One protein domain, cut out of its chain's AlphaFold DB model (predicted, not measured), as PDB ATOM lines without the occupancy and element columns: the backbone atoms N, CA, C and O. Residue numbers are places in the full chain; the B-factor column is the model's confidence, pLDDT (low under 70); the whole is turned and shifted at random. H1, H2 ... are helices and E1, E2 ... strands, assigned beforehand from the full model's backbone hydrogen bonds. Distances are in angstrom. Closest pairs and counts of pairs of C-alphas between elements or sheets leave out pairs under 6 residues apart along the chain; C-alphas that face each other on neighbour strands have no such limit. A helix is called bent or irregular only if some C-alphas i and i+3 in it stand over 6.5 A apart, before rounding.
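This is residues 21 to 214 of the 222 residues of an uncharacterized protein of Morganella psychrotolerans (UniProt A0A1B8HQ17). This is a two-sheet sandwich, two sheets face to face, in which the small sheet E2, E5, E4 covers only part of a larger, strongly twisted sheet of six strands. The hairpin of E7 and E8 lies far out at one end of the long axis, the long link of residues 135 to 158 reaches toward the other end, and the hairpin of E12 and E13 packs with E12 on E3 and E10. The printed part has 194 residues with one named helix and fifteen named strands, in the order E1 E2 H1 E3 E4 E5 E6 E7 E8 E9 E10 E11 E12 E13 E14 E15; the large sheet runs E1, E6, E3, E10, E15, E9, and both sheets of the sandwich are antiparallel. The class is mostly strand, with under half of the residues, 80 of 194, in named elements. The whole is compact, with a radius of gyration of the C-alphas of 17.5 A, yet elongated in outline, spanning 57 by 36 by 31 A.

Find C-alpha 21 at (168.423, 167.547, 153.173), where E1, residues 21 to 27, begins and runs 17.7 A. Beside it look for E6, residues 91 to 98, the longest strand at 23.3 A, then E3, residues 58 to 63, at 17.5 A, and E10, residues 159 to 165, at 17.9 A. E15, residues 209 to 213, and E9, residues 130 to 134, complete this sheet; E15 ends at C-alpha 213, (171.856, 166.841, 141.125). The smaller sheet is E2, residues 42 to 47, 16.9 A, E5, residues 82 to 87, 16.2 A, and E4, residues 75 to 79, 13.2 A. H1 is residues 51 to 56 and is irregular, with C-alphas 52 and 55 at 8.1 A. The short strands are E7, residues 111 to 113, E8, residues 119 to 122, E11, residues 176 to 178, E12, residues 180 to 182, E13, residues 188 to 190, and E14, residues 202 to 204.

Start at the large sheet, whose edge strands are E1 and E9. E1 and E6 are antiparallel neighbours, with N 23 and O 95 at 2.9 A, and E6 and E3 are antiparallel neighbours, with N 94 and O 60 at 2.8 A, both pairs within hydrogen-bond range. E10 is staggered: residues 161 to 165 pair with E3, N 163 to O 59 at 2.8 A, and residues 159 to 161 with E15, N 160 to O 212 at 2.8 A. E15 and E9 are antiparallel neighbours, with N 211 and O 132 within hydrogen-bond range at 2.9 A. The smaller sheet faces this one, the parts that face each other being 10.4 A centre to centre, with its strands at 28 degrees to those of the larger; look for N 44 and O 85 at 2.9 A between E2 and E5, and N 84 and O 77 at 2.8 A in the hairpin of E4 and E5. H1 only grazes the large sheet with residues 53 to 56, and only just grazes the smaller one with residues 51 to 54; 0 of its 2 O i to N i+4 pairs and 1 of its 3 O i to N i+3 pairs are within range. The closest C-alphas of E3 and E12 are those of Arg 62 and Val 182, 5.2 A. E12 and E13 are antiparallel, with N 181 and O 189 at 2.8 A. E11 runs on into E12 at 58 degrees and is parallel to E14, with N 203 and O 176 at 3.5 A. The hairpin of E7 and E8 has N 112 and O 121 at 2.8 A.

The two C-alphas farthest apart are those of Lys 107 and Gln 147, 58.7 A. The printed part has no cut. The long links are E1 to E2, E3 to E4, E6 to E7, E9 to E10 and E13 to E14. The mean pLDDT of the printed part is 74.3; look for values under 70 at residues 38 to 39, 68 to 81, 108, 136 to 151, 164 to 179 and 191 to 208.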
ATOM      1  N   VAL A  21     169.762 167.508 153.764       92.62
ATOM      2  CA  VAL A  21     168.423 167.547 153.173       92.62
ATOM      3  C   VAL A  21     168.095 168.941 152.660       92.62
ATOM      4  O   VAL A  21     168.535 169.945 153.222       92.62
ATOM      5  N   LEU A  22     167.338 168.988 151.565       94.38
ATOM      6  CA  LEU A  22     166.865 170.230 150.971       94.38
ATOM      7  C   LEU A  22     165.897 170.915 151.937       94.38
ATOM      8  O   LEU A  22     164.886 170.330 152.330       94.38
ATOM      9  N   GLU A  23     166.189 172.166 152.266       94.69
ATOM     10  CA  GLU A  23     165.306 173.013 153.063       94.69
ATOM     11  C   GLU A  23     164.511 173.980 152.183       94.69
ATOM     12  O   GLU A  23     163.293 174.097 152.337       94.69
ATOM     13  N   LYS A  24     165.173 174.639 151.225       95.19
ATOM     14  CA  LYS A  24     164.539 175.634 150.354       95.19
ATOM     15  C   LYS A  24     165.192 175.668 148.976       95.19
ATOM     16  O   LYS A  24     166.410 175.581 148.852       95.19
ATOM     17  N   ILE A  25     164.360 175.846 147.953       95.50
ATOM     18  CA  ILE A  25     164.784 176.354 146.646       95.50
ATOM     19  C   ILE A  25     164.307 177.802 146.566       95.50
ATOM     20  O   ILE A  25     163.118 178.053 146.783       95.50
ATOM     21  N   LEU A  26     165.222 178.732 146.300       94.12
ATOM     22  CA  LEU A  26     164.892 180.098 145.908       94.12
ATOM     23  C   LEU A  26     164.967 180.178 144.388       94.12
ATOM     24  O   LEU A  26     166.028 179.971 143.793       94.12
ATOM     25  N   ASP A  27     163.827 180.450 143.770       94.38
ATOM     26  CA  ASP A  27     163.726 180.720 142.345       94.38
ATOM     27  C   ASP A  27     163.911 182.227 142.152       94.38
ATOM     28  O   ASP A  27     162.971 182.994 142.344       94.38
ATOM     29  N   MET A  28     165.104 182.679 141.756       91.38
ATOM     30  CA  MET A  28     165.414 184.115 141.698       91.38
ATOM     31  C   MET A  28     164.606 184.870 140.636       91.38
ATOM     32  O   MET A  28     164.533 186.095 140.687       91.38
ATOM     33  N   SER A  29     163.944 184.165 139.711       92.00
ATOM     34  CA  SER A  29     162.999 184.786 138.773       92.00
ATOM     35  C   SER A  29     161.672 185.183 139.426       92.00
ATOM     36  O   SER A  29     160.944 186.002 138.869       92.00
ATOM     37  N   LYS A  30     161.355 184.608 140.593       93.88
ATOM     38  CA  LYS A  30     160.099 184.820 141.331       93.88
ATOM     39  C   LYS A  30     160.325 185.438 142.704       93.88
ATOM     40  O   LYS A  30     159.607 186.350 143.089       93.88
ATOM     41  N   ASP A  31     161.319 184.929 143.423       92.94
ATOM     42  CA  ASP A  31     161.666 185.317 144.789       92.94
ATOM     43  C   ASP A  31     162.659 186.497 144.821       92.94
ATOM     44  O   ASP A  31     162.892 187.088 145.875       92.94
ATOM     45  N   GLY A  32     163.272 186.830 143.679       89.81
ATOM     46  CA  GLY A  32     164.270 187.887 143.566       89.81
ATOM     47  C   GLY A  32     163.667 189.292 143.633       89.81
ATOM     48  O   GLY A  32     162.738 189.630 142.902       89.81
ATOM     49  N   ILE A  33     164.252 190.141 144.470       91.12
ATOM     50  CA  ILE A  33     163.914 191.558 144.610       91.12
ATOM     51  C   ILE A  33     164.942 192.370 143.827       91.12
ATOM     52  O   ILE A  33     166.141 192.203 144.024       91.12
ATOM     53  N   LYS A  34     164.503 193.266 142.941       87.56
ATOM     54  CA  LYS A  34     165.418 194.123 142.173       87.56
ATOM     55  C   LYS A  34     166.289 194.959 143.116       87.56
ATOM     56  O   LYS A  34     165.755 195.706 143.935       87.56
ATOM     57  N   GLU A  35     167.610 194.851 142.981       78.69
ATOM     58  CA  GLU A  35     168.538 195.604 143.827       78.69
ATOM     59  C   GLU A  35     168.762 197.009 143.228       78.69
ATOM     60  O   GLU A  35     169.138 197.131 142.056       78.69
ATOM     61  N   PRO A  36     168.511 198.098 143.981       77.06
ATOM     62  CA  PRO A  36     168.717 199.452 143.478       77.06
ATOM     63  C   PRO A  36     170.174 199.687 143.056       77.06
ATOM     64  O   PRO A  36     171.103 199.373 143.791       77.06
ATOM     65  N   GLY A  37     170.380 200.272 141.874       73.31
ATOM     66  CA  GLY A  37     171.717 200.634 141.385       73.31
ATOM     67  C   GLY A  37     172.537 199.489 140.780       73.31
ATOM     68  O   GLY A  37     173.642 199.743 140.310       73.31
ATOM     69  N   MET A  38     172.011 198.259 140.729       69.81
ATOM     70  CA  MET A  38     172.657 197.139 140.038       69.81
ATOM     71  C   MET A  38     171.808 196.680 138.854       69.81
ATOM     72  O   MET A  38     170.726 196.117 139.017       69.81
ATOM     73  N   TYR A  39     172.297 196.947 137.645       65.69
ATOM     74  CA  TYR A  39     171.682 196.438 136.422       65.69
ATOM     75  C   TYR A  39     171.854 194.905 136.393       65.69
ATOM     76  O   TYR A  39     172.923 194.407 136.733       65.69
ATOM     77  N   ASP A  40     170.786 194.171 136.076       75.88
ATOM     78  CA  ASP A  40     170.717 192.696 135.973       75.88
ATOM     79  C   ASP A  40     170.810 191.853 137.259       75.88
ATOM     80  O   ASP A  40     170.683 190.626 137.192       75.88
ATOM     81  N   PHE A  41     170.939 192.470 138.438       79.69
ATOM     82  CA  PHE A  41     170.982 191.741 139.709       79.69
ATOM     83  C   PHE A  41     169.685 191.836 140.512       79.69
ATOM     84  O   PHE A  41     169.048 192.884 140.641       79.69
ATOM     85  N   VAL A  42     169.331 190.705 141.112       86.88
ATOM     86  CA  VAL A  42     168.266 190.569 142.097       86.88
ATOM     87  C   VAL A  42     168.838 190.049 143.409       86.88
ATOM     88  O   VAL A  42     169.769 189.238 143.447       86.88
ATOM     89  N   ARG A  43     168.255 190.521 144.504       87.69
ATOM     90  CA  ARG A  43     168.537 190.082 145.858       87.69
ATOM     91  C   ARG A  43     167.522 189.037 146.298       87.69
ATOM     92  O   ARG A  43     166.325 189.217 146.113       87.69
ATOM     93  N   GLY A  44     168.003 187.972 146.921       87.62
ATOM     94  CA  GLY A  44     167.186 186.989 147.624       87.62
ATOM     95  C   GLY A  44     167.575 186.986 149.093       87.62
ATOM     96  O   GLY A  44     168.761 186.962 149.407       87.62
ATOM     97  N   ASP A  45     166.605 187.014 149.994       87.06
ATOM     98  CA  ASP A  45     166.849 186.899 151.431       87.06
ATOM     99  C   ASP A  45     166.149 185.632 151.949       87.06
ATOM    100  O   ASP A  45     165.010 185.339 151.585       87.06
ATOM    101  N   TYR A  46     166.830 184.868 152.800       88.81
ATOM    102  CA  TYR A  46     166.312 183.643 153.394       88.81
ATOM    103  C   TYR A  46     166.655 183.552 154.878       88.81
ATOM    104  O   TYR A  46     167.818 183.415 155.255       88.81
ATOM    105  N   ALA A  47     165.629 183.586 155.724       88.62
ATOM    106  CA  ALA A  47     165.765 183.273 157.139       88.62
ATOM    107  C   ALA A  47     165.800 181.749 157.316       88.62
ATOM    108  O   ALA A  47     164.851 181.062 156.934       88.62
ATOM    109  N   VAL A  48     166.890 181.226 157.884       86.50
ATOM    110  CA  VAL A  48     167.058 179.779 158.072       86.50
ATOM    111  C   VAL A  48     166.027 179.221 159.048       86.50
ATOM    112  O   VAL A  48     165.726 179.847 160.068       86.50
ATOM    113  N   LEU A  49     165.515 178.019 158.774       91.12
ATOM    114  CA  LEU A  49     164.495 177.401 159.629       91.12
ATOM    115  C   LEU A  49     165.067 176.931 160.975       91.12
ATOM    116  O   LEU A  49     164.348 176.892 161.973       91.12
ATOM    117  N   TYR A  50     166.367 176.612 161.019       89.50
ATOM    118  CA  TYR A  50     167.066 176.152 162.226       89.50
ATOM    119  C   TYR A  50     168.249 177.063 162.576       89.50
ATOM    120  O   TYR A  50     169.401 176.737 162.269       89.50
ATOM    121  N   PRO A  51     168.005 178.197 163.258       83.44
ATOM    122  CA  PRO A  51     169.048 179.184 163.518       83.44
ATOM    123  C   PRO A  51     170.118 178.750 164.521       83.44
ATOM    124  O   PRO A  51     171.120 179.442 164.653       83.44
ATOM    125  N   SER A  52     169.919 177.655 165.259       83.38
ATOM    126  CA  SER A  52     170.912 177.093 166.189       83.38
ATOM    127  C   SER A  52     172.013 176.285 165.498       83.38
ATOM    128  O   SER A  52     173.018 175.982 166.129       83.38
ATOM    129  N   MET A  53     171.831 175.941 164.221       83.06
ATOM    130  CA  MET A  53     172.774 175.165 163.403       83.06
ATOM    131  C   MET A  53     173.069 175.866 162.072       83.06
ATOM    132  O   MET A  53     173.333 175.223 161.057       83.06
ATOM    133  N   TRP A  54     172.952 177.195 162.062       76.94
ATOM    134  CA  TRP A  54     173.178 178.052 160.895       76.94
ATOM    135  C   TRP A  54     174.576 177.842 160.278       76.94
ATOM    136  O   TRP A  54     174.756 177.903 159.061       76.94
ATOM    137  N   ASP A  55     175.552 177.513 161.120       72.44
ATOM    138  CA  ASP A  55     176.948 177.210 160.808       72.44
ATOM    139  C   ASP A  55     177.136 175.894 160.037       72.44
ATOM    140  O   ASP A  55     178.228 175.620 159.552       72.44
ATOM    141  N   LYS A  56     176.073 175.097 159.873       80.19
ATOM    142  CA  LYS A  56     176.109 173.809 159.163       80.19
ATOM    143  C   LYS A  56     175.432 173.828 157.796       80.19
ATOM    144  O   LYS A  56     175.376 172.787 157.150       80.19
ATOM    145  N   TYR A  57     174.878 174.958 157.367       82.62
ATOM    146  CA  TYR A  57     174.185 175.082 156.085       82.62
ATOM    147  C   TYR A  57     175.166 175.062 154.913       82.62
ATOM    148  O   TYR A  57     176.264 175.619 154.972       82.62
ATOM    149  N   ILE A  58     174.728 174.457 153.813       84.44
ATOM    150  CA  ILE A  58     175.446 174.474 152.539       84.44
ATOM    151  C   ILE A  58     174.509 174.948 151.436       84.44
ATOM    152  O   ILE A  58     173.302 174.690 151.467       84.44
ATOM    153  N   VAL A  59     175.065 175.663 150.464       85.94
ATOM    154  CA  VAL A  59     174.289 176.255 149.373       85.94
ATOM    155  C   VAL A  59     174.868 175.833 148.040       85.94
ATOM    156  O   VAL A  59     176.075 175.931 147.815       85.94
ATOM    157  N   PHE A  60     173.983 175.402 147.151       88.19
ATOM    158  CA  PHE A  60     174.271 175.151 145.748       88.19
ATOM    159  C   PHE A  60     173.523 176.158 144.877       88.19
ATOM    160  O   PHE A  60     172.500 176.706 145.290       88.19
ATOM    161  N   HIS A  61     173.988 176.362 143.649       89.38
ATOM    162  CA  HIS A  61     173.251 177.126 142.648       89.38
ATOM    163  C   HIS A  61     173.342 176.486 141.267       89.38
ATOM    164  O   HIS A  61     174.210 175.650 141.003       89.38
ATOM    165  N   ARG A  62     172.434 176.900 140.387       88.19
ATOM    166  CA  ARG A  62     172.540 176.682 138.943       88.19
ATOM    167  C   ARG A  62     171.881 177.822 138.188       88.19
ATOM    168  O   ARG A  62     170.874 178.357 138.657       88.19
ATOM    169  N   ASP A  63     172.352 178.091 136.983       88.38
ATOM    170  CA  ASP A  63     171.585 178.845 136.002       88.38
ATOM    171  C   ASP A  63     170.472 177.952 135.465       88.38
ATOM    172  O   ASP A  63     170.669 177.106 134.595       88.38
ATOM    173  N   ALA A  64     169.264 178.123 135.990       86.12
ATOM    174  CA  ALA A  64     168.129 177.323 135.553       86.12
ATOM    175  C   ALA A  64     167.583 177.774 134.186       86.12
ATOM    176  O   ALA A  64     166.754 177.070 133.607       86.12
ATOM    177  N   ARG A  65     167.999 178.954 133.699       87.88
ATOM    178  CA  ARG A  65     167.394 179.648 132.544       87.88
ATOM    179  C   ARG A  65     168.390 180.197 131.526       87.88
ATOM    180  O   ARG A  65     167.943 180.645 130.477       87.88
ATOM    181  N   MET A  66     169.684 180.197 131.830       82.75
ATOM    182  CA  MET A  66     170.711 180.714 130.930       82.75
ATOM    183  C   MET A  66     171.484 179.565 130.285       82.75
ATOM    184  O   MET A  66     171.910 178.632 130.972       82.75
ATOM    185  N   ASP A  67     171.639 179.656 128.968       79.31
ATOM    186  CA  ASP A  67     172.338 178.691 128.121       79.31
ATOM    187  C   ASP A  67     173.767 179.200 127.810       79.31
ATOM    188  O   ASP A  67     174.082 180.378 128.004       79.31
ATOM    189  N   GLY A  68     174.650 178.326 127.320       67.12
ATOM    190  CA  GLY A  68     175.998 178.716 126.872       67.12
ATOM    191  C   GLY A  68     177.056 178.864 127.978       67.12
ATOM    192  O   GLY A  68     177.075 178.086 128.930       67.12
ATOM    193  N   ILE A  69     177.997 179.802 127.808       60.78
ATOM    194  CA  ILE A  69     179.140 180.032 128.711       60.78
ATOM    195  C   ILE A  69     178.960 181.374 129.430       60.78
ATOM    196  O   ILE A  69     178.962 182.423 128.796       60.78
ATOM    197  N   GLY A  70     178.901 181.334 130.765       56.31
ATOM    198  CA  GLY A  70     179.300 182.463 131.608       56.31
ATOM    199  C   GLY A  70     178.204 183.379 132.150       56.31
ATOM    200  O   GLY A  70     178.163 184.548 131.780       56.31
ATOM    201  N   SER A  71     177.445 182.938 133.158       53.84
ATOM    202  CA  SER A  71     176.761 183.890 134.045       53.84
ATOM    203  C   SER A  71     176.390 183.312 135.408       53.84
ATOM    204  O   SER A  71     175.239 183.047 135.690       53.84
ATOM    205  N   ASN A  72     177.348 183.156 136.320       58.03
ATOM    206  CA  ASN A  72     176.988 182.825 137.702       58.03
ATOM    207  C   ASN A  72     177.771 183.694 138.672       58.03
ATOM    208  O   ASN A  72     178.875 183.355 139.078       58.03
ATOM    209  N   MET A  73     177.201 184.837 139.050       59.03
ATOM    210  CA  MET A  73     177.645 185.534 140.251       59.03
ATOM    211  C   MET A  73     176.598 185.293 141.325       59.03
ATOM    212  O   MET A  73     175.489 185.802 141.222       59.03
ATOM    213  N   LEU A  74     176.955 184.520 142.347       64.88
ATOM    214  CA  LEU A  74     176.188 184.415 143.578       64.88
ATOM    215  C   LEU A  74     177.024 185.021 144.696       64.88
ATOM    216  O   LEU A  74     177.943 184.383 145.208       64.88
ATOM    217  N   ARG A  75     176.711 186.255 145.086       66.69
ATOM    218  CA  ARG A  75     177.234 186.786 146.349       66.69
ATOM    219  C   ARG A  75     176.308 186.356 147.450       66.69
ATOM    220  O   ARG A  75     175.098 186.354 147.249       66.69
ATOM    221  N   HIS A  76     176.868 186.045 148.602       63.62
ATOM    222  CA  HIS A  76     176.078 185.786 149.780       63.62
ATOM    223  C   HIS A  76     176.625 186.547 150.980       63.62
ATOM    224  O   HIS A  76     177.789 186.940 151.008       63.62
ATOM    225  N   GLY A  77     175.769 186.779 151.962       61.75
ATOM    226  CA  GLY A  77     176.147 187.389 153.228       61.75
ATOM    227  C   GLY A  77     175.222 186.921 154.335       61.75
ATOM    228  O   GLY A  77     174.099 186.493 154.067       61.75
ATOM    229  N   TRP A  78     175.687 187.012 155.576       67.31
ATOM    230  CA  TRP A  78     174.853 186.754 156.742       67.31
ATOM    231  C   TRP A  78     174.445 188.059 157.393       67.31
ATOM    232  O   TRP A  78     175.283 188.895 157.720       67.31
ATOM    233  N   ASN A  79     173.148 188.205 157.627       63.06
ATOM    234  CA  ASN A  79     172.621 189.225 158.516       63.06
ATOM    235  C   ASN A  79     171.701 188.537 159.520       63.06
ATOM    236  O   ASN A  79     170.679 187.985 159.120       63.06
ATOM    237  N   ASN A  80     172.071 188.529 160.804       60.75
ATOM    238  CA  ASN A  80     171.235 188.004 161.889       60.75
ATOM    239  C   ASN A  80     170.581 186.644 161.567       60.75
ATOM    240  O   ASN A  80     169.357 186.527 161.562       60.75
ATOM    241  N   LYS A  81     171.391 185.611 161.277       68.00
ATOM    242  CA  LYS A  81     170.928 184.243 160.939       68.00
ATOM    243  C   LYS A  81     170.107 184.137 159.640       68.00
ATOM    244  O   LYS A  81     169.478 183.113 159.398       68.00
ATOM    245  N   SER A  82     170.132 185.158 158.788       76.19
ATOM    246  CA  SER A  82     169.556 185.100 157.445       76.19
ATOM    247  C   SER A  82     170.655 185.075 156.394       76.19
ATOM    248  O   SER A  82     171.620 185.836 156.481       76.19
ATOM    249  N   LEU A  83     170.475 184.212 155.401       80.88
ATOM    250  CA  LEU A  83     171.263 184.157 154.183       80.88
ATOM    251  C   LEU A  83     170.738 185.209 153.213       80.88
ATOM    252  O   LEU A  83     169.573 185.184 152.826       80.88
ATOM    253  N   ARG A  84     171.602 186.126 152.804       82.50
ATOM    254  CA  ARG A  84     171.350 187.041 151.695       82.50
ATOM    255  C   ARG A  84     172.077 186.531 150.472       82.50
ATOM    256  O   ARG A  84     173.200 186.065 150.604       82.50
ATOM    257  N   PHE A  85     171.471 186.692 149.309       82.19
ATOM    258  CA  PHE A  85     172.008 186.335 148.011       82.19
ATOM    259  C   PHE A  85     171.868 187.508 147.049       82.19
ATOM    260  O   PHE A  85     170.848 188.189 147.065       82.19
ATOM    261  N   LEU A  86     172.859 187.727 146.194       81.19
ATOM    262  CA  LEU A  86     172.791 188.670 145.084       81.19
ATOM    263  C   LEU A  86     173.269 187.953 143.824       81.19
ATOM    264  O   LEU A  86     174.423 187.517 143.762       81.19
ATOM    265  N   THR A  87     172.370 187.797 142.858       81.25
ATOM    266  CA  THR A  87     172.610 187.038 141.627       81.25
ATOM    267  C   THR A  87     171.664 187.477 140.507       81.25
ATOM    268  O   THR A  87     170.862 188.388 140.705       81.25
ATOM    269  N   THR A  88     171.768 186.890 139.321       84.06
ATOM    270  CA  THR A  88     170.842 187.146 138.213       84.06
ATOM    271  C   THR A  88     169.504 186.446 138.464       84.06
ATOM    272  O   THR A  88     169.406 185.453 139.188       84.06
ATOM    273  N   ASN A  89     168.438 186.923 137.823       87.69
ATOM    274  CA  ASN A  89     167.119 186.281 137.905       87.69
ATOM    275  C   ASN A  89     167.058 184.912 137.183       87.69
ATOM    276  O   ASN A  89     166.047 184.213 137.251       87.69
ATOM    277  N   THR A  90     168.131 184.508 136.496       88.38
ATOM    278  CA  THR A  90     168.248 183.214 135.809       88.38
ATOM    279  C   THR A  90     168.566 182.064 136.759       88.38
ATOM    280  O   THR A  90     168.304 180.906 136.415       88.38
ATOM    281  N   VAL A  91     169.064 182.372 137.956       88.25
ATOM    282  CA  VAL A  91     169.622 181.405 138.902       88.25
ATOM    283  C   VAL A  91     168.554 180.817 139.826       88.25
ATOM    284  O   VAL A  91     167.647 181.505 140.291       88.25
ATOM    285  N   ASN A  92     168.680 179.525 140.121       93.00
ATOM    286  CA  ASN A  92     168.027 178.897 141.267       93.00
ATOM    287  C   ASN A  92     169.081 178.624 142.345       93.00
ATOM    288  O   ASN A  92     170.177 178.144 142.041       93.00
ATOM    289  N   ILE A  93     168.732 178.901 143.602       91.69
ATOM    290  CA  ILE A  93     169.588 178.676 144.771       91.69
ATOM    291  C   ILE A  93     168.976 177.561 145.612       91.69
ATOM    292  O   ILE A  93     167.784 177.585 145.916       91.69
ATOM    293  N   TYR A  94     169.796 176.599 146.014       93.19
ATOM    294  CA  TYR A  94     169.385 175.418 146.759       93.19
ATOM    295  C   TYR A  94     170.058 175.425 148.118       93.19
ATOM    296  O   TYR A  94     171.283 175.355 148.219       93.19
ATOM    297  N   ILE A  95     169.245 175.501 149.160       92.19
ATOM    298  CA  ILE A  95     169.696 175.615 150.540       92.19
ATOM    299  C   ILE A  95     169.491 174.264 151.207       92.19
ATOM    300  O   ILE A  95     168.370 173.752 151.287       92.19
ATOM    301  N   TYR A  96     170.597 173.693 151.666       91.88
ATOM    302  CA  TYR A  96     170.659 172.400 152.324       91.88
ATOM    303  C   TYR A  96     171.165 172.554 153.751       91.88
ATOM    304  O   TYR A  96     171.988 173.419 154.061       91.88
ATOM    305  N   ARG A  97     170.712 171.648 154.610       91.12
ATOM    306  CA  ARG A  97     171.156 171.538 156.000       91.12
ATOM    307  C   ARG A  97     171.233 170.079 156.439       91.12
ATOM    308  O   ARG A  97     170.589 169.237 155.813       91.12
ATOM    309  N   PRO A  98     171.945 169.769 157.530       89.88
ATOM    310  CA  PRO A  98     171.843 168.471 158.181       89.88
ATOM    311  C   PRO A  98     170.392 168.087 158.491       89.88
ATOM    312  O   PRO A  98     169.582 168.934 158.884       89.88
ATOM    313  N   ILE A  99     170.071 166.808 158.327       90.69
ATOM    314  CA  ILE A  99     168.823 166.217 158.807       90.69
ATOM    315  C   ILE A  99     168.776 166.283 160.343       90.69
ATOM    316  O   ILE A  99     169.802 166.142 161.013       90.69
ATOM    317  N   VAL A 100     167.597 166.534 160.913       92.12
ATOM    318  CA  VAL A 100     167.407 166.675 162.367       92.12
ATOM    319  C   VAL A 100     166.287 165.776 162.872       92.12
ATOM    320  O   VAL A 100     165.418 165.375 162.111       92.12
ATOM    321  N   ALA A 101     166.251 165.495 164.175       91.44
ATOM    322  CA  ALA A 101     165.249 164.603 164.769       91.44
ATOM    323  C   ALA A 101     163.791 165.036 164.508       91.44
ATOM    324  O   ALA A 101     162.905 164.192 164.434       91.44
ATOM    325  N   SER A 102     163.524 166.333 164.319       92.19
ATOM    326  CA  SER A 102     162.180 166.820 163.972       92.19
ATOM    327  C   SER A 102     161.771 166.569 162.513       92.19
ATOM    328  O   SER A 102     160.630 166.843 162.154       92.19
ATOM    329  N   ASP A 103     162.658 166.021 161.676       92.56
ATOM    330  CA  ASP A 103     162.351 165.601 160.304       92.56
ATOM    331  C   ASP A 103     161.778 164.177 160.206       92.56
ATOM    332  O   ASP A 103     161.481 163.723 159.095       92.56
ATOM    333  N   ILE A 104     161.641 163.466 161.334       91.75
ATOM    334  CA  ILE A 104     161.008 162.143 161.378       91.75
ATOM    335  C   ILE A 104     159.602 162.253 160.789       91.75
ATOM    336  O   ILE A 104     158.768 163.025 161.265       91.75
ATOM    337  N   ASP A 105     159.333 161.456 159.760       86.19
ATOM    338  CA  ASP A 105     157.993 161.362 159.195       86.19
ATOM    339  C   ASP A 105     157.231 160.226 159.887       86.19
ATOM    340  O   ASP A 105     157.594 159.054 159.783       86.19
ATOM    341  N   THR A 106     156.179 160.582 160.625       84.38
ATOM    342  CA  THR A 106     155.380 159.654 161.437       84.38
ATOM    343  C   THR A 106     154.225 159.006 160.669       84.38
ATOM    344  O   THR A 106     153.526 158.157 161.218       84.38
ATOM    345  N   LYS A 107     154.000 159.378 159.400       78.00
ATOM    346  CA  LYS A 107     152.786 159.036 158.639       78.00
ATOM    347  C   LYS A 107     152.970 157.870 157.653       78.00
ATOM    348  O   LYS A 107     152.410 157.927 156.567       78.00
ATOM    349  N   ILE A 108     153.685 156.797 158.026       66.12
ATOM    350  CA  ILE A 108     153.954 155.568 157.211       66.12
ATOM    351  C   ILE A 108     155.211 155.664 156.318       66.12
ATOM    352  O   ILE A 108     155.498 154.801 155.492       66.12
ATOM    353  N   LYS A 109     156.020 156.706 156.486       80.94
ATOM    354  CA  LYS A 109     157.243 156.894 155.704       80.94
ATOM    355  C   LYS A 109     158.457 156.207 156.327       80.94
ATOM    356  O   LYS A 109     158.512 155.950 157.527       80.94
ATOM    357  N   VAL A 110     159.431 155.883 155.478       87.62
ATOM    358  CA  VAL A 110     160.657 155.194 155.885       87.62
ATOM    359  C   VAL A 110     161.582 156.203 156.553       87.62
ATOM    360  O   VAL A 110     161.971 157.195 155.935       87.62
ATOM    361  N   ASN A 111     161.955 155.912 157.796       90.00
ATOM    362  CA  ASN A 111     163.017 156.601 158.519       90.00
ATOM    363  C   ASN A 111     164.155 155.601 158.755       90.00
ATOM    364  O   ASN A 111     163.894 154.461 159.134       90.00
ATOM    365  N   MET A 112     165.398 156.014 158.525       88.81
ATOM    366  CA  MET A 112     166.587 155.213 158.826       88.81
ATOM    367  C   MET A 112     167.446 155.964 159.834       88.81
ATOM    368  O   MET A 112     167.597 157.186 159.735       88.81
ATOM    369  N   PHE A 113     168.012 155.229 160.781       88.88
ATOM    370  CA  PHE A 113     168.876 155.746 161.835       88.88
ATOM    371  C   PHE A 113     170.284 155.174 161.648       88.88
ATOM    372  O   PHE A 113     170.429 154.078 161.109       88.88
ATOM    373  N   ASN A 114     171.307 155.931 162.035       84.75
ATOM    374  CA  ASN A 114     172.692 155.453 162.033       84.75
ATOM    375  C   ASN A 114     173.014 154.648 163.310       84.75
ATOM    376  O   ASN A 114     172.160 154.504 164.186       84.75
ATOM    377  N   ASP A 115     174.258 154.180 163.436       85.06
ATOM    378  CA  ASP A 115     174.733 153.383 164.582       85.06
ATOM    379  C   ASP A 115     174.621 154.118 165.935       85.06
ATOM    380  O   ASP A 115     174.476 153.484 166.977       85.06
ATOM    381  N   ASP A 116     174.597 155.458 165.923       86.06
ATOM    382  CA  ASP A 116     174.373 156.303 167.108       86.06
ATOM    383  C   ASP A 116     172.877 156.495 167.444       86.06
ATOM    384  O   ASP A 116     172.528 157.340 168.274       86.06
ATOM    385  N   ASN A 117     171.967 155.793 166.760       87.06
ATOM    386  CA  ASN A 117     170.516 155.983 166.839       87.06
ATOM    387  C   ASN A 117     170.048 157.415 166.481       87.06
ATOM    388  O   ASN A 117     168.990 157.879 166.917       87.06
ATOM    389  N   LYS A 118     170.831 158.148 165.679       87.94
ATOM    390  CA  LYS A 118     170.459 159.473 165.156       87.94
ATOM    391  C   LYS A 118     169.777 159.314 163.804       87.94
ATOM    392  O   LYS A 118     170.161 158.459 163.008       87.94
ATOM    393  N   LEU A 119     168.780 160.158 163.528       89.38
ATOM    394  CA  LEU A 119     168.094 160.152 162.235       89.38
ATOM    395  C   LEU A 119     169.109 160.400 161.112       89.38
ATOM    396  O   LEU A 119     169.780 161.428 161.095       89.38
ATOM    397  N   PHE A 120     169.188 159.460 160.176       87.25
ATOM    398  CA  PHE A 120     170.074 159.514 159.019       87.25
ATOM    399  C   PHE A 120     169.298 159.771 157.727       87.25
ATOM    400  O   PHE A 120     169.766 160.485 156.847       87.25
ATOM    401  N   TYR A 121     168.087 159.240 157.602       88.31
ATOM    402  CA  TYR A 121     167.240 159.444 156.433       88.31
ATOM    403  C   TYR A 121     165.771 159.483 156.845       88.31
ATOM    404  O   TYR A 121     165.350 158.735 157.720       88.31
ATOM    405  N   SER A 122     164.990 160.327 156.179       89.12
ATOM    406  CA  SER A 122     163.531 160.362 156.271       89.12
ATOM    407  C   SER A 122     162.984 160.539 154.863       89.12
ATOM    408  O   SER A 122     163.372 161.481 154.166       89.12
ATOM    409  N   SER A 123     162.071 159.669 154.426       87.69
ATOM    410  CA  SER A 123     161.483 159.775 153.082       87.69
ATOM    411  C   SER A 123     160.534 160.969 152.920       87.69
ATOM    412  O   SER A 123     160.069 161.256 151.817       87.69
ATOM    413  N   GLY A 124     160.278 161.718 153.998       87.75
ATOM    414  CA  GLY A 124     159.656 163.041 153.943       87.75
ATOM    415  C   GLY A 124     160.600 164.160 153.489       87.75
ATOM    416  O   GLY A 124     160.140 165.281 153.269       87.75
ATOM    417  N   LYS A 125     161.902 163.884 153.349       90.06
ATOM    418  CA  LYS A 125     162.927 164.873 153.007       90.06
ATOM    419  C   LYS A 125     163.678 164.486 151.743       90.06
ATOM    420  O   LYS A 125     163.861 163.313 151.436       90.06
ATOM    421  N   PHE A 126     164.123 165.500 151.005       89.69
ATOM    422  CA  PHE A 126     164.878 165.305 149.773       89.69
ATOM    423  C   PHE A 126     166.386 165.350 150.072       89.69
ATOM    424  O   PHE A 126     166.890 166.434 150.373       89.69
ATOM    425  N   PRO A 127     167.115 164.219 150.024       89.38
ATOM    426  CA  PRO A 127     168.538 164.202 150.346       89.38
ATOM    427  C   PRO A 127     169.375 164.885 149.257       89.38
ATOM    428  O   PRO A 127     169.044 164.827 148.068       89.38
ATOM    429  N   LEU A 128     170.482 165.507 149.658       89.06
ATOM    430  CA  LEU A 128     171.523 165.952 148.739       89.06
ATOM    431  C   LEU A 128     172.157 164.732 148.064       89.06
ATOM    432  O   LEU A 128     172.463 163.740 148.717       89.06
ATOM    433  N   ARG A 129     172.356 164.810 146.747       86.94
ATOM    434  CA  ARG A 129     173.011 163.757 145.966       86.94
ATOM    435  C   ARG A 129     174.155 164.361 145.178       86.94
ATOM    436  O   ARG A 129     173.924 165.059 144.187       86.94
ATOM    437  N   ILE A 130     175.376 164.099 145.629       85.38
ATOM    438  CA  ILE A 130     176.584 164.498 144.913       85.38
ATOM    439  C   ILE A 130     176.709 163.637 143.654       85.38
ATOM    440  O   ILE A 130     176.571 162.417 143.705       85.38
ATOM    441  N   LYS A 131     176.935 164.288 142.511       85.56
ATOM    442  CA  LYS A 131     177.194 163.634 141.227       85.56
ATOM    443  C   LYS A 131     178.683 163.381 141.039       85.56
ATOM    444  O   LYS A 131     179.060 162.293 140.624       85.56
ATOM    445  N   THR A 132     179.514 164.390 141.296       82.06
ATOM    446  CA  THR A 132     180.969 164.287 141.143       82.06
ATOM    447  C   THR A 132     181.688 165.435 141.850       82.06
ATOM    448  O   THR A 132     181.072 166.447 142.200       82.06
ATOM    449  N   ILE A 133     183.001 165.286 142.000       80.31
ATOM    450  CA  ILE A 133     183.931 166.358 142.345       80.31
ATOM    451  C   ILE A 133     184.921 166.483 141.191       80.31
ATOM    452  O   ILE A 133     185.604 165.524 140.845       80.31
ATOM    453  N   ILE A 134     184.983 167.663 140.585       76.06
ATOM    454  CA  ILE A 134     185.892 167.969 139.481       76.06
ATOM    455  C   ILE A 134     187.112 168.667 140.086       76.06
ATOM    456  O   ILE A 134     187.038 169.859 140.361       76.06
ATOM    457  N   SER A 135     188.188 167.933 140.366       71.00
ATOM    458  CA  SER A 135     189.356 168.421 141.123       71.00
ATOM    459  C   SER A 135     190.492 168.993 140.270       71.00
ATOM    460  O   SER A 135     191.445 169.550 140.806       71.00
ATOM    461  N   ASP A 136     190.408 168.862 138.949       66.00
ATOM    462  CA  ASP A 136     191.459 169.212 137.989       66.00
ATOM    463  C   ASP A 136     191.260 170.595 137.342       66.00
ATOM    464  O   ASP A 136     191.817 170.881 136.283       66.00
ATOM    465  N   LEU A 137     190.457 171.457 137.968       65.94
ATOM    466  CA  LEU A 137     190.165 172.800 137.470       65.94
ATOM    467  C   LEU A 137     191.322 173.732 137.836       65.94
ATOM    468  O   LEU A 137     191.607 173.968 139.007       65.94
ATOM    469  N   THR A 138     191.990 174.277 136.829       55.94
ATOM    470  CA  THR A 138     193.170 175.125 136.983       55.94
ATOM    471  C   THR A 138     192.803 176.612 137.002       55.94
ATOM    472  O   THR A 138     191.729 177.043 136.580       55.94
ATOM    473  N   TYR A 139     193.702 177.441 137.534       53.38
ATOM    474  CA  TYR A 139     193.572 178.907 137.569       53.38
ATOM    475  C   TYR A 139     193.938 179.570 136.220       53.38
ATOM    476  O   TYR A 139     194.153 180.775 136.144       53.38
ATOM    477  N   GLY A 140     194.044 178.792 135.136       48.91
ATOM    478  CA  GLY A 140     194.556 179.265 133.852       48.91
ATOM    479  C   GLY A 140     193.744 180.419 133.262       48.91
ATOM    480  O   GLY A 140     194.263 181.519 133.138       48.91
ATOM    481  N   GLY A 141     192.487 180.200 132.890       48.72
ATOM    482  CA  GLY A 141     191.672 181.208 132.207       48.72
ATOM    483  C   GLY A 141     190.877 182.082 133.171       48.72
ATOM    484  O   GLY A 141     190.026 181.591 133.911       48.72
ATOM    485  N   THR A 142     191.087 183.395 133.126       48.53
ATOM    486  CA  THR A 142     190.064 184.364 133.550       48.53
ATOM    487  C   THR A 142     189.507 185.030 132.296       48.53
ATOM    488  O   THR A 142     190.168 185.020 131.262       48.53
ATOM    489  N   ILE A 143     188.343 185.682 132.364       43.81
ATOM    490  CA  ILE A 143     187.873 186.519 131.240       43.81
ATOM    491  C   ILE A 143     188.864 187.652 130.887       43.81
ATOM    492  O   ILE A 143     188.768 188.253 129.824       43.81
ATOM    493  N   LEU A 144     189.799 187.953 131.798       46.12
ATOM    494  CA  LEU A 144     190.843 188.965 131.647       46.12
ATOM    495  C   LEU A 144     192.112 188.412 130.984       46.12
ATOM    496  O   LEU A 144     192.950 189.193 130.544       46.12
ATOM    497  N   ASP A 145     192.244 187.088 130.887       50.03
ATOM    498  CA  ASP A 145     193.319 186.404 130.170       50.03
ATOM    499  C   ASP A 145     192.701 185.607 129.013       50.03
ATOM    500  O   ASP A 145     192.547 184.388 129.069       50.03
ATOM    501  N   ILE A 146     192.307 186.337 127.961       50.25
ATOM    502  CA  ILE A 146     191.645 185.818 126.745       50.25
ATOM    503  C   ILE A 146     192.481 184.714 126.067       50.25
ATOM    504  O   ILE A 146     191.950 183.911 125.302       50.25
ATOM    505  N   GLN A 147     193.788 184.655 126.346       51.28
ATOM    506  CA  GLN A 147     194.689 183.660 125.768       51.28
ATOM    507  C   GLN A 147     194.649 182.306 126.481       51.28
ATOM    508  O   GLN A 147     195.167 181.328 125.937       51.28
ATOM    509  N   LYS A 148     194.034 182.211 127.664       53.91
ATOM    510  CA  LYS A 148     193.923 180.952 128.402       53.91
ATOM    511  C   LYS A 148     192.487 180.424 128.366       53.91
ATOM    512  O   LYS A 148     191.561 181.141 128.747       53.91
ATOM    513  N   PRO A 149     192.277 179.168 127.934       54.75
ATOM    514  CA  PRO A 149     190.943 178.592 127.875       54.75
ATOM    515  C   PRO A 149     190.331 178.540 129.278       54.75
ATOM    516  O   PRO A 149     190.981 178.136 130.242       54.75
ATOM    517  N   LEU A 150     189.071 178.960 129.389       56.88
ATOM    518  CA  LEU A 150     188.269 178.702 130.581       56.88
ATOM    519  C   LEU A 150     188.086 177.188 130.709       56.88
ATOM    520  O   LEU A 150     187.729 176.527 129.731       56.88
ATOM    521  N   ASP A 151     188.300 176.641 131.907       64.31
ATOM    522  CA  ASP A 151     187.999 175.234 132.147       64.31
ATOM    523  C   ASP A 151     186.513 174.973 131.898       64.31
ATOM    524  O   ASP A 151     185.634 175.590 132.508       64.31
ATOM    525  N   TYR A 152     186.257 174.046 130.979       71.31
ATOM    526  CA  TYR A 152     184.935 173.696 130.485       71.31
ATOM    527  C   TYR A 152     184.683 172.203 130.688       71.31
ATOM    528  O   TYR A 152     185.521 171.351 130.358       71.31
ATOM    529  N   ARG A 153     183.508 171.874 131.232       79.62
ATOM    530  CA  ARG A 153     183.045 170.491 131.394       79.62
ATOM    531  C   ARG A 153     181.559 170.393 131.032       79.62
ATOM    532  O   ARG A 153     180.725 171.037 131.662       79.62
ATOM    533  N   SER A 154     181.220 169.591 130.026       82.38
ATOM    534  CA  SER A 154     179.835 169.305 129.620       82.38
ATOM    535  C   SER A 154     179.284 168.041 130.301       82.38
ATOM    536  O   SER A 154     180.013 167.325 130.986       82.38
ATOM    537  N   GLY A 155     177.985 167.760 130.136       84.88
ATOM    538  CA  GLY A 155     177.343 166.548 130.679       84.88
ATOM    539  C   GLY A 155     176.735 166.706 132.081       84.88
ATOM    540  O   GLY A 155     176.358 165.718 132.725       84.88
ATOM    541  N   TYR A 156     176.597 167.944 132.561       88.12
ATOM    542  CA  TYR A 156     176.034 168.276 133.874       88.12
ATOM    543  C   TYR A 156     174.638 168.898 133.780       88.12
ATOM    544  O   TYR A 156     174.239 169.678 134.643       88.12
ATOM    545  N   ALA A 157     173.874 168.552 132.740       88.81
ATOM    546  CA  ALA A 157     172.511 169.048 132.577       88.81
ATOM    547  C   ALA A 157     171.672 168.652 133.801       88.81
ATOM    548  O   ALA A 157     171.794 167.537 134.321       88.81
ATOM    549  N   GLY A 158     170.873 169.592 134.306       89.00
ATOM    550  CA  GLY A 158     170.086 169.398 135.528       89.00
ATOM    551  C   GLY A 158     170.907 169.237 136.815       89.00
ATOM    552  O   GLY A 158     170.393 168.731 137.813       89.00
ATOM    553  N   CYS A 159     172.177 169.642 136.815       91.62
ATOM    554  CA  CYS A 159     173.005 169.675 138.016       91.62
ATOM    555  C   CYS A 159     173.078 171.092 138.605       91.62
ATOM    556  O   CYS A 159     172.616 172.063 138.012       91.62
ATOM    557  N   MET A 160     173.650 171.178 139.798       90.00
ATOM    558  CA  MET A 160     173.937 172.386 140.563       90.00
ATOM    559  C   MET A 160     175.341 172.276 141.156       90.00
ATOM    560  O   MET A 160     175.863 171.172 141.331       90.00
ATOM    561  N   VAL A 161     175.951 173.407 141.475       85.81
ATOM    562  CA  VAL A 161     177.336 173.483 141.952       85.81
ATOM    563  C   VAL A 161     177.407 174.141 143.318       85.81
ATOM    564  O   VAL A 161     176.660 175.078 143.616       85.81
ATOM    565  N   LEU A 162     178.278 173.615 144.178       82.75
ATOM    566  CA  LEU A 162     178.444 174.133 145.530       82.75
ATOM    567  C   LEU A 162     178.964 175.570 145.470       82.75
ATOM    568  O   LEU A 162     179.924 175.877 144.769       82.75
ATOM    569  N   SER A 163     178.318 176.442 146.234       75.62
ATOM    570  CA  SER A 163     178.593 177.883 146.269       75.62
ATOM    571  C   SER A 163     179.089 178.349 147.630       75.62
ATOM    572  O   SER A 163     179.825 179.326 147.711       75.62
ATOM    573  N   TYR A 164     178.638 177.688 148.699       69.50
ATOM    574  CA  TYR A 164     178.898 178.125 150.063       69.50
ATOM    575  C   TYR A 164     178.802 176.976 151.069       69.50
ATOM    576  O   TYR A 164     177.916 176.125 150.962       69.50
ATOM    577  N   ILE A 165     179.680 177.015 152.075       67.19
ATOM    578  CA  ILE A 165     179.636 176.195 153.291       67.19
ATOM    579  C   ILE A 165     179.844 177.133 154.486       67.19
ATOM    580  O   ILE A 165     180.888 177.788 154.562       67.19
ATOM    581  N   SER A 166     178.907 177.180 155.440       57.47
ATOM    582  CA  SER A 166     179.017 178.129 156.559       57.47
ATOM    583  C   SER A 166     180.135 177.876 157.558       57.47
ATOM    584  O   SER A 166     180.632 178.844 158.128       57.47
ATOM    585  N   THR A 167     180.616 176.643 157.704       51.56
ATOM    586  CA  THR A 167     181.754 176.326 158.586       51.56
ATOM    587  C   THR A 167     183.066 177.003 158.169       51.56
ATOM    588  O   THR A 167     183.987 177.092 158.973       51.56
ATOM    589  N   SER A 168     183.164 177.491 156.927       49.41
ATOM    590  CA  SER A 168     184.362 178.157 156.390       49.41
ATOM    591  C   SER A 168     184.356 179.688 156.528       49.41
ATOM    592  O   SER A 168     185.322 180.337 156.128       49.41
ATOM    593  N   PHE A 169     183.295 180.279 157.092       45.88
ATOM    594  CA  PHE A 169     183.131 181.731 157.203       45.88
ATOM    595  C   PHE A 169     183.606 182.245 158.574       45.88
ATOM    596  O   PHE A 169     182.869 182.203 159.559       45.88
ATOM    597  N   GLU A 170     184.839 182.759 158.651       41.06
ATOM    598  CA  GLU A 170     185.290 183.546 159.808       41.06
ATOM    599  C   GLU A 170     184.557 184.904 159.818       41.06
ATOM    600  O   GLU A 170     184.624 185.678 158.866       41.06
ATOM    601  N   MET A 171     183.840 185.185 160.910       37.16
ATOM    602  CA  MET A 171     182.871 186.283 161.096       37.16
ATOM    603  C   MET A 171     183.386 187.729 160.902       37.16
ATOM    604  O   MET A 171     182.618 188.670 161.098       37.16
ATOM    605  N   SER A 172     184.651 187.953 160.549       35.31
ATOM    606  CA  SER A 172     185.278 189.284 160.537       35.31
ATOM    607  C   SER A 172     185.557 189.863 159.146       35.31
ATOM    608  O   SER A 172     185.907 191.038 159.054       35.31
ATOM    609  N   PHE A 173     185.356 189.109 158.064       37.84
ATOM    610  CA  PHE A 173     185.533 189.607 156.697       37.84
ATOM    611  C   PHE A 173     184.415 189.104 155.781       37.84
ATOM    612  O   PHE A 173     184.050 187.934 155.813       37.84
ATOM    613  N   GLY A 174     183.869 189.985 154.935       35.31
ATOM    614  CA  GLY A 174     182.960 189.585 153.861       35.31
ATOM    615  C   GLY A 174     183.681 188.644 152.895       35.31
ATOM    616  O   GLY A 174     184.461 189.096 152.060       35.31
ATOM    617  N   GLY A 175     183.469 187.337 153.048       37.97
ATOM    618  CA  GLY A 175     184.088 186.312 152.214       37.97
ATOM    619  C   GLY A 175     183.493 186.297 150.809       37.97
ATOM    620  O   GLY A 175     182.340 185.920 150.619       37.97
ATOM    621  N   PHE A 176     184.289 186.690 149.816       43.84
ATOM    622  CA  PHE A 176     183.997 186.464 148.401       43.84
ATOM    623  C   PHE A 176     184.448 185.054 148.014       43.84
ATOM    624  O   PHE A 176     185.600 184.706 148.277       43.84
ATOM    625  N   VAL A 177     183.602 184.272 147.333       47.47
ATOM    626  CA  VAL A 177     184.046 183.013 146.713       47.47
ATOM    627  C   VAL A 177     183.612 182.958 145.255       47.47
ATOM    628  O   VAL A 177     182.430 182.974 144.915       47.47
ATOM    629  N   PHE A 178     184.625 182.900 144.399       53.25
ATOM    630  CA  PHE A 178     184.521 182.689 142.965       53.25
ATOM    631  C   PHE A 178     184.157 181.227 142.721       53.25
ATOM    632  O   PHE A 178     185.001 180.341 142.850       53.25
ATOM    633  N   GLY A 179     182.879 180.980 142.436       59.88
ATOM    634  CA  GLY A 179     182.343 179.652 142.168       59.88
ATOM    635  C   GLY A 179     182.408 179.281 140.691       59.88
ATOM    636  O   GLY A 179     182.353 180.128 139.795       59.88
ATOM    637  N   PHE A 180     182.486 177.982 140.436       73.31
ATOM    638  CA  PHE A 180     181.995 177.432 139.182       73.31
ATOM    639  C   PHE A 180     180.492 177.692 139.093       73.31
ATOM    640  O   PHE A 180     179.818 177.800 140.115       73.31
ATOM    641  N   GLY A 181     179.990 177.793 137.875       78.12
ATOM    642  CA  GLY A 181     178.576 177.846 137.557       78.12
ATOM    643  C   GLY A 181     178.222 176.687 136.645       78.12
ATOM    644  O   GLY A 181     179.080 176.215 135.901       78.12
ATOM    645  N   VAL A 182     176.972 176.236 136.697       84.31
ATOM    646  CA  VAL A 182     176.443 175.264 135.740       84.31
ATOM    647  C   VAL A 182     175.254 175.867 135.018       84.31
ATOM    648  O   VAL A 182     174.301 176.323 135.653       84.31
ATOM    649  N   THR A 183     175.342 175.893 133.692       86.25
ATOM    650  CA  THR A 183     174.278 176.411 132.831       86.25
ATOM    651  C   THR A 183     173.137 175.422 132.686       86.25
ATOM    652  O   THR A 183     173.246 174.247 133.059       86.25
ATOM    653  N   LYS A 184     172.025 175.887 132.120       85.94
ATOM    654  CA  LYS A 184     170.836 175.063 131.905       85.94
ATOM    655  C   LYS A 184     171.135 173.841 131.027       85.94
ATOM    656  O   LYS A 184     170.646 172.753 131.333       85.94
ATOM    657  N   ASP A 185     172.005 174.001 130.031       85.00
ATOM    658  CA  ASP A 185     172.490 172.926 129.150       85.00
ATOM    659  C   ASP A 185     173.522 171.996 129.810       85.00
ATOM    660  O   ASP A 185     173.899 170.966 129.251       85.00
ATOM    661  N   GLY A 186     173.976 172.321 131.024       85.62
ATOM    662  CA  GLY A 186     174.886 171.467 131.775       85.62
ATOM    663  C   GLY A 186     176.361 171.708 131.520       85.62
ATOM    664  O   GLY A 186     177.152 170.768 131.650       85.62
ATOM    665  N   TYR A 187     176.730 172.934 131.154       84.00
ATOM    666  CA  TYR A 187     178.124 173.338 131.050       84.00
ATOM    667  C   TYR A 187     178.591 173.900 132.383       84.00
ATOM    668  O   TYR A 187     178.074 174.915 132.847       84.00
ATOM    669  N   VAL A 188     179.569 173.232 132.992       82.00
ATOM    670  CA  VAL A 188     180.299 173.757 134.141       82.00
ATOM    671  C   VAL A 188     181.433 174.634 133.626       82.00
ATOM    672  O   VAL A 188     182.261 174.183 132.835       82.00
ATOM    673  N   THR A 189     181.452 175.884 134.076       75.31
ATOM    674  CA  THR A 189     182.463 176.892 133.729       75.31
ATOM    675  C   THR A 189     182.747 177.777 134.936       75.31
ATOM    676  O   THR A 189     181.907 177.910 135.828       75.31
ATOM    677  N   ARG A 190     183.911 178.430 134.977       70.50
ATOM    678  CA  ARG A 190     184.153 179.504 135.954       70.50
ATOM    679  C   ARG A 190     183.207 180.689 135.718       70.50
ATOM    680  O   ARG A 190     182.817 180.970 134.582       70.50
ATOM    681  N   ALA A 191     182.859 181.391 136.796       61.78
ATOM    682  CA  ALA A 191     182.129 182.654 136.737       61.78
ATOM    683  C   ALA A 191     182.945 183.744 136.013       61.78
ATOM    684  O   ALA A 191     184.122 183.950 136.302       61.78
ATOM    685  N   SER A 192     182.310 184.452 135.078       49.62
ATOM    686  CA  SER A 192     182.954 185.363 134.123       49.62
ATOM    687  C   SER A 192     183.099 186.817 134.596       49.62
ATOM    688  O   SER A 192     183.934 187.527 134.055       49.62
ATOM    689  N   ASN A 193     182.341 187.301 135.587       49.22
ATOM    690  CA  ASN A 193     182.292 188.739 135.899       49.22
ATOM    691  C   ASN A 193     182.983 189.090 137.230       49.22
ATOM    692  O   ASN A 193     182.357 189.133 138.289       49.22
ATOM    693  N   LEU A 194     184.300 189.314 137.166       49.38
ATOM    694  CA  LEU A 194     185.175 189.503 138.334       49.38
ATOM    695  C   LEU A 194     185.375 190.975 138.751       49.38
ATOM    696  O   LEU A 194     185.839 191.228 139.858       49.38
ATOM    697  N   VAL A 195     185.067 191.954 137.892       37.38
ATOM    698  CA  VAL A 195     185.726 193.283 137.967       37.38
ATOM    699  C   VAL A 195     184.795 194.438 138.371       37.38
ATOM    700  O   VAL A 195     185.258 195.525 138.691       37.38
ATOM    701  N   GLY A 196     183.480 194.232 138.430       39.59
ATOM    702  CA  GLY A 196     182.538 195.359 138.459       39.59
ATOM    703  C   GLY A 196     182.334 196.129 139.774       39.59
ATOM    704  O   GLY A 196     181.698 197.174 139.718       39.59
ATOM    705  N   LEU A 197     182.766 195.654 140.956       41.19
ATOM    706  CA  LEU A 197     182.223 196.199 142.227       41.19
ATOM    707  C   LEU A 197     183.214 196.459 143.378       41.19
ATOM    708  O   LEU A 197     182.757 196.651 144.498       41.19
ATOM    709  N   GLY A 198     184.523 196.537 143.115       33.53
ATOM    710  CA  GLY A 198     185.501 197.110 144.055       33.53
ATOM    711  C   GLY A 198     185.799 196.307 145.337       33.53
ATOM    712  O   GLY A 198     184.919 195.799 146.017       33.53
ATOM    713  N   GLY A 199     187.090 196.233 145.675       30.91
ATOM    714  CA  GLY A 199     187.614 196.054 147.036       30.91
ATOM    715  C   GLY A 199     187.081 194.889 147.878       30.91
ATOM    716  O   GLY A 199     186.254 195.084 148.762       30.91
ATOM    717  N   GLY A 200     187.664 193.703 147.709       34.47
ATOM    718  CA  GLY A 200     187.543 192.604 148.665       34.47
ATOM    719  C   GLY A 200     188.514 191.484 148.321       34.47
ATOM    720  O   GLY A 200     188.627 191.108 147.157       34.47
ATOM    721  N   GLY A 201     189.256 190.980 149.311       34.22
ATOM    722  CA  GLY A 201     190.154 189.843 149.119       34.22
ATOM    723  C   GLY A 201     189.381 188.636 148.586       34.22
ATOM    724  O   GLY A 201     188.453 188.146 149.224       34.22
ATOM    725  N   ALA A 202     189.753 188.196 147.392       41.19
ATOM    726  CA  ALA A 202     189.186 187.058 146.694       41.19
ATOM    727  C   ALA A 202     189.821 185.752 147.193       41.19
ATOM    728  O   ALA A 202     191.016 185.557 146.984       41.19
ATOM    729  N   TYR A 203     189.050 184.840 147.795       40.16
ATOM    730  CA  TYR A 203     189.510 183.460 147.983       40.16
ATOM    731  C   TYR A 203     188.970 182.599 146.845       40.16
ATOM    732  O   TYR A 203     187.760 182.471 146.644       40.16
ATOM    733  N   VAL A 204     189.888 182.035 146.066       47.25
ATOM    734  CA  VAL A 204     189.579 181.127 144.964       47.25
ATOM    735  C   VAL A 204     189.760 179.706 145.480       47.25
ATOM    736  O   VAL A 204     190.807 179.372 146.035       47.25
ATOM    737  N   ASN A 205     188.731 178.870 145.337       47.38
ATOM    738  CA  ASN A 205     188.902 177.440 145.549       47.38
ATOM    739  C   ASN A 205     189.562 176.849 144.297       47.38
ATOM    740  O   ASN A 205     188.887 176.526 143.322       47.38
ATOM    741  N   ASP A 206     190.888 176.745 144.326       49.06
ATOM    742  CA  ASP A 206     191.695 176.188 143.234       49.06
ATOM    743  C   ASP A 206     191.729 174.647 143.228       49.06
ATOM    744  O   ASP A 206     192.532 174.052 142.517       49.06
ATOM    745  N   ILE A 207     190.893 173.988 144.042       51.34
ATOM    746  CA  ILE A 207     190.969 172.539 144.303       51.34
ATOM    747  C   ILE A 207     189.756 171.787 143.717       51.34
ATOM    748  O   ILE A 207     189.676 170.562 143.795       51.34
ATOM    749  N   GLY A 208     188.818 172.497 143.078       63.69
ATOM    750  CA  GLY A 208     187.777 171.872 142.263       63.69
ATOM    751  C   GLY A 208     186.343 172.356 142.471       63.69
ATOM    752  O   GLY A 208     186.061 173.298 143.209       63.69
ATOM    753  N   CYS A 209     185.417 171.678 141.791       76.81
ATOM    754  CA  CYS A 209     183.981 171.942 141.792       76.81
ATOM    755  C   CYS A 209     183.206 170.733 142.322       76.81
ATOM    756  O   CYS A 209     183.322 169.635 141.779       76.81
ATOM    757  N   ILE A 210     182.371 170.937 143.341       81.25
ATOM    758  CA  ILE A 210     181.437 169.911 143.814       81.25
ATOM    759  C   ILE A 210     180.126 170.073 143.054       81.25
ATOM    760  O   ILE A 210     179.458 171.105 143.165       81.25
ATOM    761  N   VAL A 211     179.754 169.038 142.304       85.81
ATOM    762  CA  VAL A 211     178.543 169.006 141.487       85.81
ATOM    763  C   VAL A 211     177.530 168.066 142.120       85.81
ATOM    764  O   VAL A 211     177.840 166.917 142.437       85.81
ATOM    765  N   ALA A 212     176.296 168.528 142.258       89.00
ATOM    766  CA  ALA A 212     175.175 167.766 142.783       89.00
ATOM    767  C   ALA A 212     173.989 167.809 141.815       89.00
ATOM    768  O   ALA A 212     173.902 168.673 140.948       89.00
ATOM    769  N   TYR A 213     173.066 166.868 141.945       91.12
ATOM    770  CA  TYR A 213     171.856 166.841 141.125       91.12
ATOM    771  C   TYR A 213     170.796 167.819 141.654       91.12
ATOM    772  O   TYR A 213     170.501 167.820 142.851       91.12
ATOM    773  N   ALA A 214     170.178 168.602 140.765       92.06
ATOM    774  CA  ALA A 214     169.184 169.600 141.147       92.06
ATOM    775  C   ALA A 214     167.766 168.986 141.296       92.06
ATOM    776  O   ALA A 214     167.246 168.413 140.334       92.06
TER     777      ALA A 214